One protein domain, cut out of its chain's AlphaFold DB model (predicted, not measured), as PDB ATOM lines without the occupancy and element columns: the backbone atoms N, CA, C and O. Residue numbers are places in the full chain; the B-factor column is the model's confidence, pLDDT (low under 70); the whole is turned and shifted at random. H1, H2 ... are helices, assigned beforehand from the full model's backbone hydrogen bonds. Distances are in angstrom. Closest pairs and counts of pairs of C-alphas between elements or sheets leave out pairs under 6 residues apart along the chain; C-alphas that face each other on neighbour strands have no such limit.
ATOM      1  N   ARG A   2     -19.608  -0.276   0.783       84.06
ATOM      2  CA  ARG A   2     -18.569   0.594   1.389       84.06
ATOM      3  C   ARG A   2     -18.225   0.232   2.842       84.06
ATOM      4  O   ARG A   2     -17.057   0.266   3.219       84.06
ATOM      5  N   SER A   3     -19.223  -0.146   3.635       89.44
ATOM      6  CA  SER A   3     -19.088  -0.576   5.030       89.44
ATOM      7  C   SER A   3     -18.248  -1.847   5.209       89.44
ATOM      8  O   SER A   3     -17.346  -1.860   6.045       89.44
ATOM      9  N   ILE A   4     -18.454  -2.884   4.392       93.75
ATOM     10  CA  ILE A   4     -17.690  -4.144   4.469       93.75
ATOM     11  C   ILE A   4     -16.219  -3.913   4.125       93.75
ATOM     12  O   ILE A   4     -15.329  -4.385   4.833       93.75
ATOM     13  N   ARG A   5     -15.940  -3.060   3.129       94.75
ATOM     14  CA  ARG A   5     -14.566  -2.627   2.823       94.75
ATOM     15  C   ARG A   5     -13.898  -1.927   4.013       94.75
ATOM     16  O   ARG A   5     -12.688  -2.054   4.189       94.75
ATOM     17  N   ARG A   6     -14.659  -1.209   4.851       95.38
ATOM     18  CA  ARG A   6     -14.128  -0.600   6.085       95.38
ATOM     19  C   ARG A   6     -13.799  -1.652   7.139       95.38
ATOM     20  O   ARG A   6     -12.714  -1.572   7.703       95.38
ATOM     21  N   PHE A   7     -14.669  -2.638   7.369       97.06
ATOM     22  CA  PHE A   7     -14.363  -3.760   8.268       97.06
ATOM     23  C   PHE A   7     -13.076  -4.478   7.851       97.06
ATOM     24  O   PHE A   7     -12.176  -4.633   8.677       97.06
ATOM     25  N   LEU A   8     -12.955  -4.820   6.564       97.19
ATOM     26  CA  LEU A   8     -11.767  -5.467   6.011       97.19
ATOM     27  C   LEU A   8     -10.508  -4.605   6.190       97.19
ATOM     28  O   LEU A   8      -9.509  -5.083   6.722       97.19
ATOM     29  N   GLY A   9     -10.564  -3.320   5.828       96.94
ATOM     30  CA  GLY A   9      -9.419  -2.416   5.965       96.94
ATOM     31  C   GLY A   9      -8.966  -2.226   7.418       96.94
ATOM     32  O   GLY A   9      -7.766  -2.209   7.698       96.94
ATOM     33  N   TYR A  10      -9.905  -2.133   8.367       97.38
ATOM     34  CA  TYR A  10      -9.554  -2.072   9.786       97.38
ATOM     35  C   TYR A  10      -8.960  -3.393  10.283       97.38
ATOM     36  O   TYR A  10      -7.966  -3.350  11.006       97.38
ATOM     37  N   LEU A  11      -9.506  -4.544   9.872       97.69
ATOM     38  CA  LEU A  11      -8.962  -5.862  10.212       97.69
ATOM     39  C   LEU A  11      -7.512  -5.983   9.731       97.69
ATOM     40  O   LEU A  11      -6.629  -6.318  10.520       97.69
ATOM     41  N   GLU A  12      -7.244  -5.638   8.472       95.94
ATOM     42  CA  GLU A  12      -5.896  -5.671   7.894       95.94
ATOM     43  C   GLU A  12      -4.937  -4.704   8.595       95.94
ATOM     44  O   GLU A  12      -3.753  -5.008   8.766       95.94
ATOM     45  N   SER A  13      -5.435  -3.554   9.055       94.75
ATOM     46  CA  SER A  13      -4.645  -2.636   9.871       94.75
ATOM     47  C   SER A  13      -4.276  -3.240  11.228       94.75
ATOM     48  O   SER A  13      -3.143  -3.050  11.669       94.75
ATOM     49  N   GLN A  14      -5.194  -3.953  11.892       95.88
ATOM     50  CA  GLN A  14      -4.896  -4.634  13.158       95.88
ATOM     51  C   GLN A  14      -3.883  -5.769  12.946       95.88
ATOM     52  O   GLN A  14      -2.925  -5.881  13.709       95.88
ATOM     53  N   LEU A  15      -4.036  -6.553  11.874       93.38
ATOM     54  CA  LEU A  15      -3.104  -7.629  11.524       93.38
ATOM     55  C   LEU A  15      -1.701  -7.087  11.193       93.38
ATOM     56  O   LEU A  15      -0.693  -7.623  11.650       93.38
ATOM     57  N   GLY A  16      -1.624  -5.985  10.442       91.31
ATOM     58  CA  GLY A  16      -0.358  -5.317  10.136       91.31
ATOM     59  C   GLY A  16       0.318  -4.703  11.366       91.31
ATOM     60  O   GLY A  16       1.546  -4.698  11.458       91.31
ATOM     61  N   ALA A  17      -0.459  -4.208  12.333       90.44
ATOM     62  CA  ALA A  17       0.083  -3.771  13.617       90.44
ATOM     63  C   ALA A  17       0.644  -4.965  14.405       90.44
ATOM     64  O   ALA A  17       1.817  -4.950  14.769       90.44
ATOM     65  N   MET A  18      -0.131  -6.046  14.544       88.81
ATOM     66  CA  MET A  18       0.293  -7.281  15.220       88.81
ATOM     67  C   MET A  18       1.621  -7.837  14.676       88.81
ATOM     68  O   MET A  18       2.490  -8.209  15.457       88.81
ATOM     69  N   ASN A  19       1.808  -7.824  13.350       81.81
ATOM     70  CA  ASN A  19       3.024  -8.317  12.688       81.81
ATOM     71  C   ASN A  19       4.170  -7.285  12.635       81.81
ATOM     72  O   ASN A  19       5.220  -7.554  12.055       81.81
ATOM     73  N   GLY A  20       3.975  -6.081  13.182       76.38
ATOM     74  CA  GLY A  20       4.982  -5.015  13.191       76.38
ATOM     75  C   GLY A  20       5.233  -4.337  11.838       76.38
ATOM     76  O   GLY A  20       6.160  -3.535  11.733       76.38
ATOM     77  N   THR A  21       4.411  -4.600  10.815       70.62
ATOM     78  CA  THR A  21       4.584  -4.057   9.454       70.62
ATOM     79  C   THR A  21       4.015  -2.652   9.274       70.62
ATOM     80  O   THR A  21       4.427  -1.942   8.361       70.62
ATOM     81  N   ARG A  22       3.086  -2.222  10.139       62.34
ATOM     82  CA  ARG A  22       2.474  -0.879  10.071       62.34
ATOM     83  C   ARG A  22       2.744   0.024  11.269       62.34
ATOM     84  O   ARG A  22       2.538   1.225  11.157       62.34
ATOM     85  N   SER A  23       3.173  -0.530  12.403       57.31
ATOM     86  CA  SER A  23       3.018   0.167  13.683       57.31
ATOM     87  C   SER A  23       4.095  -0.179  14.717       57.31
ATOM     88  O   SER A  23       3.794  -0.469  15.872       57.31
ATOM     89  N   ARG A  24       5.379  -0.101  14.330       54.22
ATOM     90  CA  ARG A  24       6.524  -0.347  15.240       54.22
ATOM     91  C   ARG A  24       6.451   0.421  16.571       54.22
ATOM     92  O   ARG A  24       7.005  -0.061  17.549       54.22
ATOM     93  N   HIS A  25       5.773   1.573  16.620       55.94
ATOM     94  CA  HIS A  25       5.626   2.396  17.831       55.94
ATOM     95  C   HIS A  25       4.381   2.103  18.686       55.94
ATOM     96  O   HIS A  25       4.305   2.607  19.801       55.94
ATOM     97  N   THR A  26       3.405   1.325  18.204       63.81
ATOM     98  CA  THR A  26       2.169   1.024  18.964       63.81
ATOM     99  C   THR A  26       2.044  -0.442  19.364       63.81
ATOM    100  O   THR A  26       1.007  -0.838  19.898       63.81
ATOM    101  N   ASN A  27       3.055  -1.252  19.054       70.94
ATOM    102  CA  ASN A  27       3.119  -2.632  19.510       70.94
ATOM    103  C   ASN A  27       3.314  -2.665  21.019       70.94
ATOM    104  O   ASN A  27       3.999  -1.808  21.576       70.94
ATOM    105  N   ARG A  28       2.686  -3.651  21.657       86.44
ATOM    106  CA  ARG A  28       2.736  -3.876  23.103       86.44
ATOM    107  C   ARG A  28       3.811  -4.910  23.417       86.44
ATOM    108  O   ARG A  28       3.508  -6.107  23.374       86.44
ATOM    109  N   PRO A  29       5.076  -4.498  23.641       88.69
ATOM    110  CA  PRO A  29       6.164  -5.439  23.896       88.69
ATOM    111  C   PRO A  29       5.881  -6.331  25.105       88.69
ATOM    112  O   PRO A  29       6.298  -7.482  25.097       88.69
ATOM    113  N   GLU A  30       5.133  -5.840  26.093       93.00
ATOM    114  CA  GLU A  30       4.700  -6.609  27.255       93.00
ATOM    115  C   GLU A  30       3.837  -7.818  26.863       93.00
ATOM    116  O   GLU A  30       4.105  -8.926  27.314       93.00
ATOM    117  N   LEU A  31       2.881  -7.646  25.941       93.44
ATOM    118  CA  LEU A  31       2.032  -8.748  25.474       93.44
ATOM    119  C   LEU A  31       2.810  -9.729  24.598       93.44
ATOM    120  O   LEU A  31       2.581 -10.933  24.664       93.44
ATOM    121  N   ILE A  32       3.735  -9.221  23.781       92.38
ATOM    122  CA  ILE A  32       4.594 -10.066  22.946       92.38
ATOM    123  C   ILE A  32       5.530 -10.900  23.826       92.38
ATOM    124  O   ILE A  32       5.722 -12.080  23.549       92.38
ATOM    125  N   ALA A  33       6.089 -10.313  24.886       92.88
ATOM    126  CA  ALA A  33       6.938 -11.024  25.834       92.88
ATOM    127  C   ALA A  33       6.164 -12.110  26.599       92.88
ATOM    128  O   ALA A  33       6.706 -13.189  26.820       92.88
ATOM    129  N   GLU A  34       4.909 -11.842  26.970       96.12
ATOM    130  CA  GLU A  34       4.073 -12.776  27.731       96.12
ATOM    131  C   GLU A  34       3.480 -13.902  26.866       96.12
ATOM    132  O   GLU A  34       3.517 -15.068  27.256       96.12
ATOM    133  N   HIS A  35       2.957 -13.579  25.682       95.38
ATOM    134  CA  HIS A  35       2.151 -14.506  24.873       95.38
ATOM    135  C   HIS A  35       2.766 -14.852  23.508       95.38
ATOM    136  O   HIS A  35       2.195 -15.632  22.744       95.38
ATOM    137  N   GLY A  36       3.904 -14.253  23.152       92.88
ATOM    138  CA  GLY A  36       4.563 -14.428  21.854       92.88
ATOM    139  C   GLY A  36       3.996 -13.561  20.720       92.88
ATOM    140  O   GLY A  36       4.536 -13.586  19.615       92.88
ATOM    141  N   TYR A  37       2.927 -12.792  20.962       94.69
ATOM    142  CA  TYR A  37       2.320 -11.860  20.002       94.69
ATOM    143  C   TYR A  37       1.424 -10.817  20.697       94.69
ATOM    144  O   TYR A  37       1.055 -10.967  21.858       94.69
ATOM    145  N   ASP A  38       1.038  -9.746  19.991       95.31
ATOM    146  CA  ASP A  38       0.125  -8.728  20.538       95.31
ATOM    147  C   ASP A  38      -1.331  -9.247  20.551       95.31
ATOM    148  O   ASP A  38      -2.095  -9.062  19.596       95.31
ATOM    149  N   THR A  39      -1.728  -9.893  21.655       96.88
ATOM    150  CA  THR A  39      -3.072 -10.485  21.853       96.88
ATOM    151  C   THR A  39      -4.210  -9.469  21.747       96.88
ATOM    152  O   THR A  39      -5.356  -9.820  21.450       96.88
ATOM    153  N   LYS A  40      -3.927  -8.175  21.951       96.50
ATOM    154  CA  LYS A  40      -4.925  -7.114  21.797       96.50
ATOM    155  C   LYS A  40      -5.188  -6.811  20.329       96.50
ATOM    156  O   LYS A  40      -6.356  -6.745  19.941       96.50
ATOM    157  N   PHE A  41      -4.141  -6.642  19.520       96.94
ATOM    158  CA  PHE A  41      -4.318  -6.480  18.075       96.94
ATOM    159  C   PHE A  41      -4.947  -7.723  17.444       96.94
ATOM    160  O   PHE A  41      -5.870  -7.584  16.640       96.94
ATOM    161  N   ALA A  42      -4.542  -8.916  17.881       97.44
ATOM    162  CA  ALA A  42      -5.150 -10.167  17.447       97.44
ATOM    163  C   ALA A  42      -6.661 -10.227  17.725       97.44
ATOM    164  O   ALA A  42      -7.456 -10.431  16.806       97.44
ATOM    165  N   MET A  43      -7.079  -9.978  18.974       98.44
ATOM    166  CA  MET A  43      -8.504  -9.982  19.320       98.44
ATOM    167  C   MET A  43      -9.271  -8.912  18.538       98.44
ATOM    168  O   MET A  43     -10.379  -9.170  18.072       98.44
ATOM    169  N   HIS A  44      -8.702  -7.717  18.355       98.25
ATOM    170  CA  HIS A  44      -9.357  -6.670  17.573       98.25
ATOM    171  C   HIS A  44      -9.538  -7.056  16.102       98.25
ATOM    172  O   HIS A  44     -10.617  -6.807  15.561       98.25
ATOM    173  N   ALA A  45      -8.542  -7.691  15.480       98.38
ATOM    174  CA  ALA A  45      -8.659  -8.222  14.123       98.38
ATOM    175  C   ALA A  45      -9.780  -9.271  14.033       98.38
ATOM    176  O   ALA A  45     -10.684  -9.135  13.207       98.38
ATOM    177  N   ALA A  46      -9.781 -10.257  14.936       98.62
ATOM    178  CA  ALA A  46     -10.804 -11.300  14.975       98.62
ATOM    179  C   ALA A  46     -12.211 -10.723  15.220       98.62
ATOM    180  O   ALA A  46     -13.169 -11.091  14.543       98.62
ATOM    181  N   ARG A  47     -12.348  -9.753  16.135       98.69
ATOM    182  CA  ARG A  47     -13.632  -9.101  16.435       98.69
ATOM    183  C   ARG A  47     -14.199  -8.368  15.220       98.69
ATOM    184  O   ARG A  47     -15.399  -8.453  14.976       98.69
ATOM    185  N   LEU A  48     -13.352  -7.652  14.476       98.62
ATOM    186  CA  LEU A  48     -13.757  -6.975  13.240       98.62
ATOM    187  C   LEU A  48     -14.232  -7.975  12.184       98.62
ATOM    188  O   LEU A  48     -15.215  -7.698  11.505       98.62
ATOM    189  N   GLY A  49     -13.583  -9.138  12.098       98.44
ATOM    190  CA  GLY A  49     -14.021 -10.253  11.262       98.44
ATOM    191  C   GLY A  49     -15.421 -10.743  11.634       98.44
ATOM    192  O   GLY A  49     -16.337 -10.682  10.819       98.44
ATOM    193  N   VAL A  50     -15.609 -11.143  12.895       98.56
ATOM    194  CA  VAL A  50     -16.888 -11.663  13.414       98.56
ATOM    195  C   VAL A  50     -18.036 -10.673  13.202       98.56
ATOM    196  O   VAL A  50     -19.065 -11.026  12.628       98.56
ATOM    197  N   GLN A  51     -17.870  -9.428  13.656       98.31
ATOM    198  CA  GLN A  51     -18.933  -8.423  13.563       98.31
ATOM    199  C   GLN A  51     -19.154  -7.960  12.120       98.31
ATOM    200  O   GLN A  51     -20.285  -7.676  11.738       98.31
ATOM    201  N   GLY A  52     -18.090  -7.900  11.314       97.50
ATOM    202  CA  GLY A  52     -18.192  -7.560   9.901       97.50
ATOM    203  C   GLY A  52     -18.998  -8.596   9.118       97.50
ATOM    204  O   GLY A  52     -19.817  -8.207   8.291       97.50
ATOM    205  N   LEU A  53     -18.825  -9.889   9.411       97.38
ATOM    206  CA  LEU A  53     -19.604 -10.964   8.788       97.38
ATOM    207  C   LEU A  53     -21.066 -10.963   9.221       97.38
ATOM    208  O   LEU A  53     -21.948 -11.110   8.376       97.38
ATOM    209  N   GLU A  54     -21.341 -10.772  10.513       97.44
ATOM    210  CA  GLU A  54     -22.719 -10.612  10.991       97.44
ATOM    211  C   GLU A  54     -23.398  -9.450  10.258       97.44
ATOM    212  O   GLU A  54     -24.490  -9.606   9.702       97.44
ATOM    213  N   PHE A  55     -22.708  -8.313  10.187       96.19
ATOM    214  CA  PHE A  55     -23.222  -7.126   9.532       96.19
ATOM    215  C   PHE A  55     -23.431  -7.340   8.031       96.19
ATOM    216  O   PHE A  55     -24.497  -7.004   7.525       96.19
ATOM    217  N   ALA A  56     -22.476  -7.955   7.329       95.44
ATOM    218  CA  ALA A  56     -22.594  -8.271   5.904       95.44
ATOM    219  C   ALA A  56     -23.819  -9.138   5.590       95.44
ATOM    220  O   ALA A  56     -24.534  -8.888   4.619       95.44
ATOM    221  N   ARG A  57     -24.086 -10.134   6.439       94.38
ATOM    222  CA  ARG A  57     -25.140 -11.127   6.206       94.38
ATOM    223  C   ARG A  57     -26.519 -10.656   6.647       94.38
ATOM    224  O   ARG A  57     -27.515 -11.079   6.064       94.38
ATOM    225  N   THR A  58     -26.589  -9.816   7.679       93.88
ATOM    226  CA  THR A  58     -27.854  -9.497   8.366       93.88
ATOM    227  C   THR A  58     -28.203  -8.010   8.389       93.88
ATOM    228  O   THR A  58     -29.334  -7.657   8.719       93.88
ATOM    229  N   GLY A  59     -27.243  -7.129   8.097       93.81
ATOM    230  CA  GLY A  59     -27.371  -5.685   8.309       93.81
ATOM    231  C   GLY A  59     -27.435  -5.270   9.778       93.81
ATOM    232  O   GLY A  59     -27.781  -4.127  10.073       93.81
ATOM    233  N   ARG A  60     -27.121  -6.174  10.713       94.12
ATOM    234  CA  ARG A  60     -27.185  -5.941  12.162       94.12
ATOM    235  C   ARG A  60     -25.857  -6.286  12.829       94.12
ATOM    236  O   ARG A  60     -25.058  -7.048  12.298       94.12
ATOM    237  N   ILE A  61     -25.631  -5.692  13.996       95.88
ATOM    238  CA  ILE A  61     -24.528  -6.033  14.897       95.88
ATOM    239  C   ILE A  61     -25.146  -6.316  16.259       95.88
ATOM    240  O   ILE A  61     -25.757  -5.422  16.853       95.88
ATOM    241  N   THR A  62     -24.975  -7.533  16.761       97.50
ATOM    242  CA  THR A  62     -25.519  -7.926  18.062       97.50
ATOM    243  C   THR A  62     -24.509  -7.639  19.166       97.50
ATOM    244  O   THR A  62     -23.354  -8.074  19.120       97.50
ATOM    245  N   LEU A  63     -24.955  -6.910  20.192       96.62
ATOM    246  CA  LEU A  63     -24.181  -6.637  21.398       96.62
ATOM    247  C   LEU A  63     -24.954  -7.100  22.642       96.62
ATOM    248  O   LEU A  63     -26.132  -6.772  22.768       96.62
ATOM    249  N   PRO A  64     -24.300  -7.805  23.585       96.25
ATOM    250  CA  PRO A  64     -22.928  -8.327  23.508       96.25
ATOM    251  C   PRO A  64     -22.767  -9.437  22.447       96.25
ATOM    252  O   PRO A  64     -23.709 -10.185  22.206       96.25
ATOM    253  N   ILE A  65     -21.563  -9.576  21.856       98.06
ATOM    254  CA  ILE A  65     -21.267 -10.572  20.795       98.06
ATOM    255  C   ILE A  65     -21.786 -11.964  21.210       98.06
ATOM    256  O   ILE A  65     -21.501 -12.369  22.343       98.06
ATOM    257  N   PRO A  66     -22.548 -12.688  20.368       97.69
ATOM    258  CA  PRO A  66     -23.068 -14.015  20.709       97.69
ATOM    259  C   PRO A  66     -21.986 -15.095  20.857       97.69
ATOM    260  O   PRO A  66     -20.878 -14.978  20.325       97.69
ATOM    261  N   GLU A  67     -22.315 -16.178  21.563       97.88
ATOM    262  CA  GLU A  67     -21.513 -17.407  21.515       97.88
ATOM    263  C   GLU A  67     -21.630 -18.080  20.135       97.88
ATOM    264  O   GLU A  67     -22.660 -17.924  19.475       97.88
ATOM    265  N   PRO A  68     -20.596 -18.810  19.669       97.75
ATOM    266  CA  PRO A  68     -19.331 -19.129  20.358       97.75
ATOM    267  C   PRO A  68     -18.243 -18.045  20.228       97.75
ATOM    268  O   PRO A  68     -17.168 -18.147  20.824       97.75
ATOM    269  N   HIS A  69     -18.489 -16.996  19.439       98.38
ATOM    270  CA  HIS A  69     -17.467 -15.997  19.120       98.38
ATOM    271  C   HIS A  69     -17.005 -15.203  20.341       98.38
ATOM    272  O   HIS A  69     -15.836 -14.833  20.421       98.38
ATOM    273  N   ARG A  70     -17.885 -14.944  21.313       98.50
ATOM    274  CA  ARG A  70     -17.495 -14.266  22.555       98.50
ATOM    275  C   ARG A  70     -16.424 -15.040  23.315       98.50
ATOM    276  O   ARG A  70     -15.428 -14.429  23.707       98.50
ATOM    277  N   THR A  71     -16.619 -16.342  23.516       98.62
ATOM    278  CA  THR A  71     -15.634 -17.198  24.190       98.62
ATOM    279  C   THR A  71     -14.310 -17.199  23.437       98.62
ATOM    280  O   THR A  71     -13.269 -16.934  24.037       98.62
ATOM    281  N   LEU A  72     -14.348 -17.373  22.112       98.62
ATOM    282  CA  LEU A  72     -13.153 -17.331  21.265       98.62
ATOM    283  C   LEU A  72     -12.394 -15.998  21.383       98.62
ATOM    284  O   LEU A  72     -11.185 -15.985  21.597       98.62
ATOM    285  N   LEU A  73     -13.094 -14.865  21.283       98.75
ATOM    286  CA  LEU A  73     -12.471 -13.539  21.371       98.75
ATOM    287  C   LEU A  73     -11.847 -13.282  22.746       98.75
ATOM    288  O   LEU A  73     -10.813 -12.617  22.831       98.75
ATOM    289  N   ARG A  74     -12.456 -13.804  23.817       98.62
ATOM    290  CA  ARG A  74     -11.877 -13.750  25.163       98.62
ATOM    291  C   ARG A  74     -10.609 -14.593  25.255       98.62
ATOM    292  O   ARG A  74      -9.613 -14.053  25.715       98.62
ATOM    293  N   ALA A  75     -10.630 -15.822  24.740       98.75
ATOM    294  CA  ALA A  75      -9.474 -16.720  24.725       98.75
ATOM    295  C   ALA A  75      -8.294 -16.151  23.911       98.75
ATOM    296  O   ALA A  75      -7.144 -16.211  24.337       98.75
ATOM    297  N   ILE A  76      -8.563 -15.514  22.763       98.62
ATOM    298  CA  ILE A  76      -7.522 -14.795  22.005       98.62
ATOM    299  C   ILE A  76      -6.971 -13.630  22.836       98.62
ATOM    300  O   ILE A  76      -5.768 -13.384  22.846       98.62
ATOM    301  N   ARG A  77      -7.835 -12.890  23.549       98.31
ATOM    302  CA  ARG A  77      -7.414 -11.719  24.329       98.31
ATOM    303  C   ARG A  77      -6.522 -12.078  25.515       98.31
ATOM    304  O   ARG A  77      -5.630 -11.282  25.816       98.31
ATOM    305  N   SER A  78      -6.794 -13.198  26.178       98.12
ATOM    306  CA  SER A  78      -6.003 -13.735  27.294       98.12
ATOM    307  C   SER A  78      -4.742 -14.476  26.844       98.12
ATOM    308  O   SER A  78      -3.908 -14.782  27.685       98.12
ATOM    309  N   GLY A  79      -4.579 -14.738  25.543       97.81
ATOM    310  CA  GLY A  79      -3.442 -15.501  25.024       97.81
ATOM    311  C   GLY A  79      -3.593 -17.018  25.167       97.81
ATOM    312  O   GLY A  79      -2.627 -17.739  24.933       97.81
ATOM    313  N   ASP A  80      -4.793 -17.511  25.486       98.44
ATOM    314  CA  ASP A  80      -5.085 -18.949  25.607       98.44
ATOM    315  C   ASP A  80      -5.085 -19.659  24.242       98.44
ATOM    316  O   ASP A  80      -4.978 -20.883  24.160       98.44
ATOM    317  N   VAL A  81      -5.208 -18.896  23.150       98.44
ATOM    318  CA  VAL A  81      -5.139 -19.407  21.778       98.44
ATOM    319  C   VAL A  81      -3.728 -19.185  21.217       98.44
ATOM    320  O   VAL A  81      -3.272 -18.037  21.155       98.44
ATOM    321  N   PRO A  82      -3.031 -20.234  20.741       97.69
ATOM    322  CA  PRO A  82      -1.723 -20.086  20.109       97.69
ATOM    323  C   PRO A  82      -1.752 -19.146  18.895       97.69
ATOM    324  O   PRO A  82      -2.754 -19.058  18.181       97.69
ATOM    325  N   LEU A  83      -0.625 -18.486  18.607       96.94
ATOM    326  CA  LEU A  83      -0.506 -17.537  17.490       96.94
ATOM    327  C   LEU A  83      -0.938 -18.143  16.147       96.94
ATOM    328  O   LEU A  83      -1.683 -17.512  15.401       96.94
ATOM    329  N   ALA A  84      -0.487 -19.361  15.837       97.56
ATOM    330  CA  ALA A  84      -0.807 -20.020  14.571       97.56
ATOM    331  C   ALA A  84      -2.321 -20.208  14.388       97.56
ATOM    332  O   ALA A  84      -2.862 -19.932  13.319       97.56
ATOM    333  N   GLU A  85      -3.007 -20.606  15.457       98.50
ATOM    334  CA  GLU A  85      -4.453 -20.809  15.461       98.50
ATOM    335  C   GLU A  85      -5.213 -19.477  15.392       98.50
ATOM    336  O   GLU A  85      -6.153 -19.319  14.618       98.50
ATOM    337  N   THR A  86      -4.739 -18.471  16.122       98.31
ATOM    338  CA  THR A  86      -5.273 -17.105  16.060       98.31
ATOM    339  C   THR A  86      -5.176 -16.522  14.647       98.31
ATOM    340  O   THR A  86      -6.137 -15.941  14.138       98.31
ATOM    341  N   LEU A  87      -4.034 -16.708  13.978       98.19
ATOM    342  CA  LEU A  87      -3.833 -16.297  12.590       98.19
ATOM    343  C   LEU A  87      -4.757 -17.048  11.631       98.19
ATOM    344  O   LEU A  87      -5.307 -16.424  10.723       98.19
ATOM    345  N   ARG A  88      -4.944 -18.359  11.827       98.56
ATOM    346  CA  ARG A  88      -5.878 -19.166  11.032       98.56
ATOM    347  C   ARG A  88      -7.294 -18.594  11.119       98.56
ATOM    348  O   ARG A  88      -7.863 -18.254  10.086       98.56
ATOM    349  N   VAL A  89      -7.794 -18.366  12.337       98.50
ATOM    350  CA  VAL A  89      -9.116 -17.763  12.590       98.50
ATOM    351  C   VAL A  89      -9.259 -16.402  11.905       98.50
ATOM    352  O   VAL A  89     -10.244 -16.154  11.214       98.50
ATOM    353  N   ILE A  90      -8.284 -15.503  12.070       98.56
ATOM    354  CA  ILE A  90      -8.355 -14.161  11.469       98.56
ATOM    355  C   ILE A  90      -8.359 -14.243   9.938       98.56
ATOM    356  O   ILE A  90      -9.094 -13.498   9.291       98.56
ATOM    357  N   ASN A  91      -7.552 -15.131   9.353       98.44
ATOM    358  CA  ASN A  91      -7.480 -15.294   7.904       98.44
ATOM    359  C   ASN A  91      -8.756 -15.907   7.318       98.44
ATOM    360  O   ASN A  91      -9.173 -15.479   6.246       98.44
ATOM    361  N   GLU A  92      -9.402 -16.837   8.023       98.62
ATOM    362  CA  GLU A  92     -10.713 -17.376   7.638       98.62
ATOM    363  C   GLU A  92     -11.779 -16.279   7.650       98.62
ATOM    364  O   GLU A  92     -12.428 -16.040   6.635       98.62
ATOM    365  N   LEU A  93     -11.871 -15.508   8.739       98.50
ATOM    366  CA  LEU A  93     -12.800 -14.375   8.825       98.50
ATOM    367  C   LEU A  93     -12.536 -13.319   7.740       98.50
ATOM    368  O   LEU A  93     -13.466 -12.719   7.202       98.50
ATOM    369  N   ARG A  94     -11.261 -13.078   7.417       98.38
ATOM    370  CA  ARG A  94     -10.854 -12.173   6.337       98.38
ATOM    371  C   ARG A  94     -11.297 -12.697   4.972       98.38
ATOM    372  O   ARG A  94     -11.799 -11.910   4.175       98.38
ATOM    373  N   ALA A  95     -11.099 -13.984   4.698       98.19
ATOM    374  CA  ALA A  95     -11.509 -14.609   3.444       98.19
ATOM    375  C   ALA A  95     -13.035 -14.578   3.278       98.19
ATOM    376  O   ALA A  95     -13.532 -14.195   2.219       98.19
ATOM    377  N   ASP A  96     -13.775 -14.874   4.345       97.44
ATOM    378  CA  ASP A  96     -15.231 -14.779   4.344       97.44
ATOM    379  C   ASP A  96     -15.691 -13.339   4.072       97.44
ATOM    380  O   ASP A  96     -16.570 -13.122   3.243       97.44
ATOM    381  N   LEU A  97     -15.058 -12.332   4.692       96.00
ATOM    382  CA  LEU A  97     -15.385 -10.923   4.439       96.00
ATOM    383  C   LEU A  97     -15.144 -10.518   2.984       96.00
ATOM    384  O   LEU A  97     -15.902  -9.710   2.449       96.00
ATOM    385  N   ILE A  98     -14.092 -11.050   2.356       96.62
ATOM    386  CA  ILE A  98     -13.813 -10.818   0.936       96.62
ATOM    387  C   ILE A  98     -14.924 -11.430   0.079       96.62
ATOM    388  O   ILE A  98     -15.413 -10.753  -0.814       96.62
ATOM    389  N   THR A  99     -15.385 -12.640   0.392       95.56
ATOM    390  CA  THR A  99     -16.515 -13.276  -0.312       95.56
ATOM    391  C   THR A  99     -17.810 -12.459  -0.191       95.56
ATOM    392  O   THR A  99     -18.588 -12.341  -1.139       95.56
ATOM    393  N   GLU A 100     -18.056 -11.834   0.963       94.12
ATOM    394  CA  GLU A 100     -19.224 -10.962   1.145       94.12
ATOM    395  C   GLU A 100     -19.120  -9.640   0.352       94.12
ATOM    396  O   GLU A 100     -20.136  -8.978   0.139       94.12
ATOM    397  N   LEU A 101     -17.933  -9.253  -0.142       91.38
ATOM    398  CA  LEU A 101     -17.780  -8.089  -1.032       91.38
ATOM    399  C   LEU A 101     -18.365  -8.301  -2.427       91.38
ATOM    400  O   LEU A 101     -18.431  -7.325  -3.164       91.38
ATOM    401  N   ASP A 102     -18.777  -9.513  -2.787       88.88
ATOM    402  CA  ASP A 102     -19.458  -9.789  -4.057       88.88
ATOM    403  C   ASP A 102     -20.990  -9.831  -3.899       88.88
ATOM    404  O   ASP A 102     -21.724  -9.992  -4.874       88.88
ATOM    405  N   HIS A 103     -21.497  -9.650  -2.674       85.06
ATOM    406  CA  HIS A 103     -22.921  -9.709  -2.358       85.06
ATOM    407  C   HIS A 103     -23.514  -8.312  -2.125       85.06
ATOM    408  O   HIS A 103     -23.117  -7.584  -1.213       85.06
ATOM    409  N   ASP A 104     -24.535  -7.947  -2.903       78.00
ATOM    410  CA  ASP A 104     -25.230  -6.661  -2.770       78.00
ATOM    411  C   ASP A 104     -26.392  -6.731  -1.761       78.00
ATOM    412  O   ASP A 104     -27.570  -6.719  -2.110       78.00
ATOM    413  N   ARG A 105     -26.055  -6.910  -0.476       85.06
ATOM    414  CA  ARG A 105     -27.041  -7.043   0.622       85.06
ATOM    415  C   ARG A 105     -27.254  -5.766   1.429       85.06
ATOM    416  O   ARG A 105     -28.205  -5.688   2.203       85.06
ATOM    417  N   LEU A 106     -26.352  -4.795   1.304       87.62
ATOM    418  CA  LEU A 106     -26.337  -3.586   2.121       87.62
ATOM    419  C   LEU A 106     -26.216  -2.350   1.239       87.62
ATOM    420  O   LEU A 106     -25.342  -2.337   0.366       87.62
ATOM    421  N   PRO A 107     -26.973  -1.279   1.541       89.44
ATOM    422  CA  PRO A 107     -26.830  -0.023   0.826       89.44
ATOM    423  C   PRO A 107     -25.396   0.508   0.951       89.44
ATOM    424  O   PRO A 107     -24.688   0.267   1.936       89.44
ATOM    425  N   ASP A 108     -24.945   1.225  -0.074       88.31
ATOM    426  CA  ASP A 108     -23.606   1.817  -0.078       88.31
ATOM    427  C   ASP A 108     -23.464   2.987   0.890       88.31
ATOM    428  O   ASP A 108     -22.392   3.175   1.474       88.31
ATOM    429  N   GLU A 109     -24.548   3.726   1.098       90.25
ATOM    430  CA  GLU A 109     -24.607   4.854   2.013       90.25
ATOM    431  C   GLU A 109     -25.697   4.633   3.069       90.25
ATOM    432  O   GLU A 109     -26.741   4.045   2.776       90.25
ATOM    433  N   PRO A 110     -25.468   5.093   4.310       90.88
ATOM    434  CA  PRO A 110     -26.501   5.091   5.332       90.88
ATOM    435  C   PRO A 110     -27.584   6.131   5.017       90.88
ATOM    436  O   PRO A 110     -27.316   7.145   4.367       90.88
ATOM    437  N   ASP A 111     -28.784   5.931   5.563       94.31
ATOM    438  CA  ASP A 111     -29.842   6.943   5.538       94.31
ATOM    439  C   ASP A 111     -29.499   8.094   6.498       94.31
ATOM    440  O   ASP A 111     -29.837   8.085   7.683       94.31
ATOM    441  N   ARG A 112     -28.764   9.082   5.982       95.50
ATOM    442  CA  ARG A 112     -28.323  10.248   6.758       95.50
ATOM    443  C   ARG A 112     -29.492  11.085   7.256       95.50
ATOM    444  O   ARG A 112     -29.450  11.537   8.390       95.50
ATOM    445  N   ALA A 113     -30.534  11.252   6.444       97.06
ATOM    446  CA  ALA A 113     -31.682  12.070   6.815       97.06
ATOM    447  C   ALA A 113     -32.412  11.479   8.030       97.06
ATOM    448  O   ALA A 113     -32.759  12.210   8.964       97.06
ATOM    449  N   TRP A 114     -32.590  10.155   8.045       96.88
ATOM    450  CA  TRP A 114     -33.150   9.456   9.198       96.88
ATOM    451  C   TRP A 114     -32.241   9.563  10.432       96.88
ATOM    452  O   TRP A 114     -32.728   9.923  11.505       96.88
ATOM    453  N   ILE A 115     -30.931   9.312  10.280       96.62
ATOM    454  CA  ILE A 115     -29.956   9.386  11.386       96.62
ATOM    455  C   ILE A 115     -29.946  10.783  12.017       96.62
ATOM    456  O   ILE A 115     -30.024  10.898  13.241       96.62
ATOM    457  N   ASP A 116     -29.876  11.831  11.198       97.44
ATOM    458  CA  ASP A 116     -29.803  13.216  11.663       97.44
ATOM    459  C   ASP A 116     -31.089  13.607  12.404       97.44
ATOM    460  O   ASP A 116     -31.034  14.168  13.501       97.44
ATOM    461  N   SER A 117     -32.250  13.240  11.853       97.50
ATOM    462  CA  SER A 117     -33.550  13.509  12.479       97.50
ATOM    463  C   SER A 117     -33.685  12.807  13.833       97.50
ATOM    464  O   SER A 117     -34.126  13.421  14.806       97.50
ATOM    465  N   TRP A 118     -33.273  11.537  13.913       97.25
ATOM    466  CA  TRP A 118     -33.284  10.775  15.161       97.25
ATOM    467  C   TRP A 118     -32.338  11.379  16.207       97.25
ATOM    468  O   TRP A 118     -32.743  11.566  17.355       97.25
ATOM    469  N   LEU A 119     -31.108  11.736  15.815       96.94
ATOM    470  CA  LEU A 119     -30.104  12.294  16.724       96.94
ATOM    471  C   LEU A 119     -30.554  13.636  17.313       96.94
ATOM    472  O   LEU A 119     -30.426  13.854  18.518       96.94
ATOM    473  N   ILE A 120     -31.108  14.520  16.476       96.19
ATOM    474  CA  ILE A 120     -31.644  15.816  16.911       96.19
ATOM    475  C   ILE A 120     -32.798  15.611  17.898       96.19
ATOM    476  O   ILE A 120     -32.822  16.256  18.946       96.19
ATOM    477  N   ALA A 121     -33.735  14.709  17.584       96.25
ATOM    478  CA  ALA A 121     -34.884  14.438  18.442       96.25
ATOM    479  C   ALA A 121     -34.459  13.882  19.811       96.25
ATOM    480  O   ALA A 121     -34.919  14.382  20.836       96.25
ATOM    481  N   ALA A 122     -33.540  12.911  19.829       96.38
ATOM    482  CA  ALA A 122     -33.007  12.336  21.061       96.38
ATOM    483  C   ALA A 122     -32.321  13.400  21.933       96.38
ATOM    484  O   ALA A 122     -32.592  13.493  23.125       96.38
ATOM    485  N   TYR A 123     -31.490  14.258  21.331       95.25
ATOM    486  CA  TYR A 123     -30.800  15.321  22.064       95.25
ATOM    487  C   TYR A 123     -31.766  16.345  22.671       95.25
ATOM    488  O   TYR A 123     -31.601  16.762  23.813       95.25
ATOM    489  N   GLN A 124     -32.792  16.744  21.915       95.50
ATOM    490  CA  GLN A 124     -33.808  17.680  22.400       95.50
ATOM    491  C   GLN A 124     -34.669  17.094  23.520       95.50
ATOM    492  O   GLN A 124     -35.125  17.857  24.367       95.50
ATOM    493  N   GLN A 125     -34.921  15.784  23.505       95.06
ATOM    494  CA  GLN A 125     -35.666  15.111  24.564       95.06
ATOM    495  C   GLN A 125     -34.882  15.150  25.881       95.06
ATOM    496  O   GLN A 125     -35.402  15.664  26.863       95.06
ATOM    497  N   GLU A 126     -33.613  14.733  25.866       93.56
ATOM    498  CA  GLU A 126     -32.752  14.728  27.062       93.56
ATOM    499  C   GLU A 126     -32.499  16.130  27.639       93.56
ATOM    500  O   GLU A 126     -32.242  16.274  28.824       93.56
ATOM    501  N   TRP A 127     -32.539  17.179  26.811       89.50
ATOM    502  CA  TRP A 127     -32.331  18.567  27.257       89.50
ATOM    503  C   TRP A 127     -33.573  19.232  27.854       89.50
ATOM    504  O   TRP A 127     -33.469  20.332  28.401       89.50
ATOM    505  N   ARG A 128     -34.756  18.647  27.653       83.50
ATOM    506  CA  ARG A 128     -36.019  19.174  28.188       83.50
ATOM    507  C   ARG A 128     -36.368  18.595  29.559       83.50
ATOM    508  O   ARG A 128     -37.236  19.175  30.212       83.50
ATOM    509  N   ASP A 129     -35.706  17.512  29.951       54.72
ATOM    510  CA  ASP A 129     -35.774  16.891  31.278       54.72
ATOM    511  C   ASP A 129     -34.711  17.489  32.222       54.72
ATOM    512  O   ASP A 129     -35.002  17.596  33.438       54.72
TER     513      ASP A 129
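AT A GLANCE: This is residues 2 to 129 of the 129 residues of an uncharacterized protein of Microlunatus parietis (UniProt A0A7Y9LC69). Three long helices, H3, H1 and H5, form a small bundle, their centres making a triangle; a shorter helix, H4, folds back along H3, and little H2 sits near the end of the bundle where H3 begins. From this body an arm sticks out, residues 111 to 129, with H6 in it. The printed part has 128 residues with six named helices, H1 to H6 in order along the chain, and no named strand; the class is all helix. The whole is loose, with a radius of gyration of the C-alphas of 17.6 A, and spans 52 by 40 by 30 A.

IN THESE COORDINATES: Start with the longest helix, H3, residues 39 to 58: find C-alpha 39 at (-3.072, -10.485, 21.853) and go 28.2 A to C-alpha 58 at (-27.854, -9.497, 8.366). H5, residues 83 to 100, is 25.7 A long. H1, residues 2 to 18, begins at C-alpha 2 at (-18.569, 0.594, 1.389) and is 24.7 A long. H4 holds residues 69 to 78, 14.3 A, and H2 residues 29 to 35, 10.0 A. H6, residues 112 to 126, runs 21.3 A to C-alpha 126 at (-32.752, 14.728, 27.062).

HOW THE PARTS SIT: Look first at H3, the hub, which touches H1, H4 and H5. Its closest C-alphas to H1 are those of Ala 45 and Leu 11, 4.6 A apart, at a shallow tilt of 15 degrees, opposite ways. With H5, the closest C-alphas are those of Gly 49 and Leu 93, 4.9 A apart, at a shallow tilt of 26 degrees, the same way. H1 touches H5 with residues 4 to 11 alone, closest at the C-alphas of Leu 8 and Leu 97, 6.7 A apart. H3 and H4 form a helical hairpin at a shallow tilt of 13 degrees, with the C-alphas of Thr 39 and Arg 77 closest at 5.1 A. H2 is close to H3 but not clearly touching: the C-alphas of Leu 31 and Thr 39 are closest at 6.5 A. H5 and H6 are apart. In the six helices every O i to N i+4 pair is within hydrogen-bond range.

THE WHOLE: Without residues 111 to 129, which stand free, the body spans 43 by 29 by 21 A. The two C-alphas farthest apart are those of Ala 84 and Arg 128, 54.4 A. The printed part has no cut, and the link from H5 to H6, 11 residues, is long. The mean pLDDT of the printed part is 92.9; look for values under 70 at residues 22 to 26 and at residue 129.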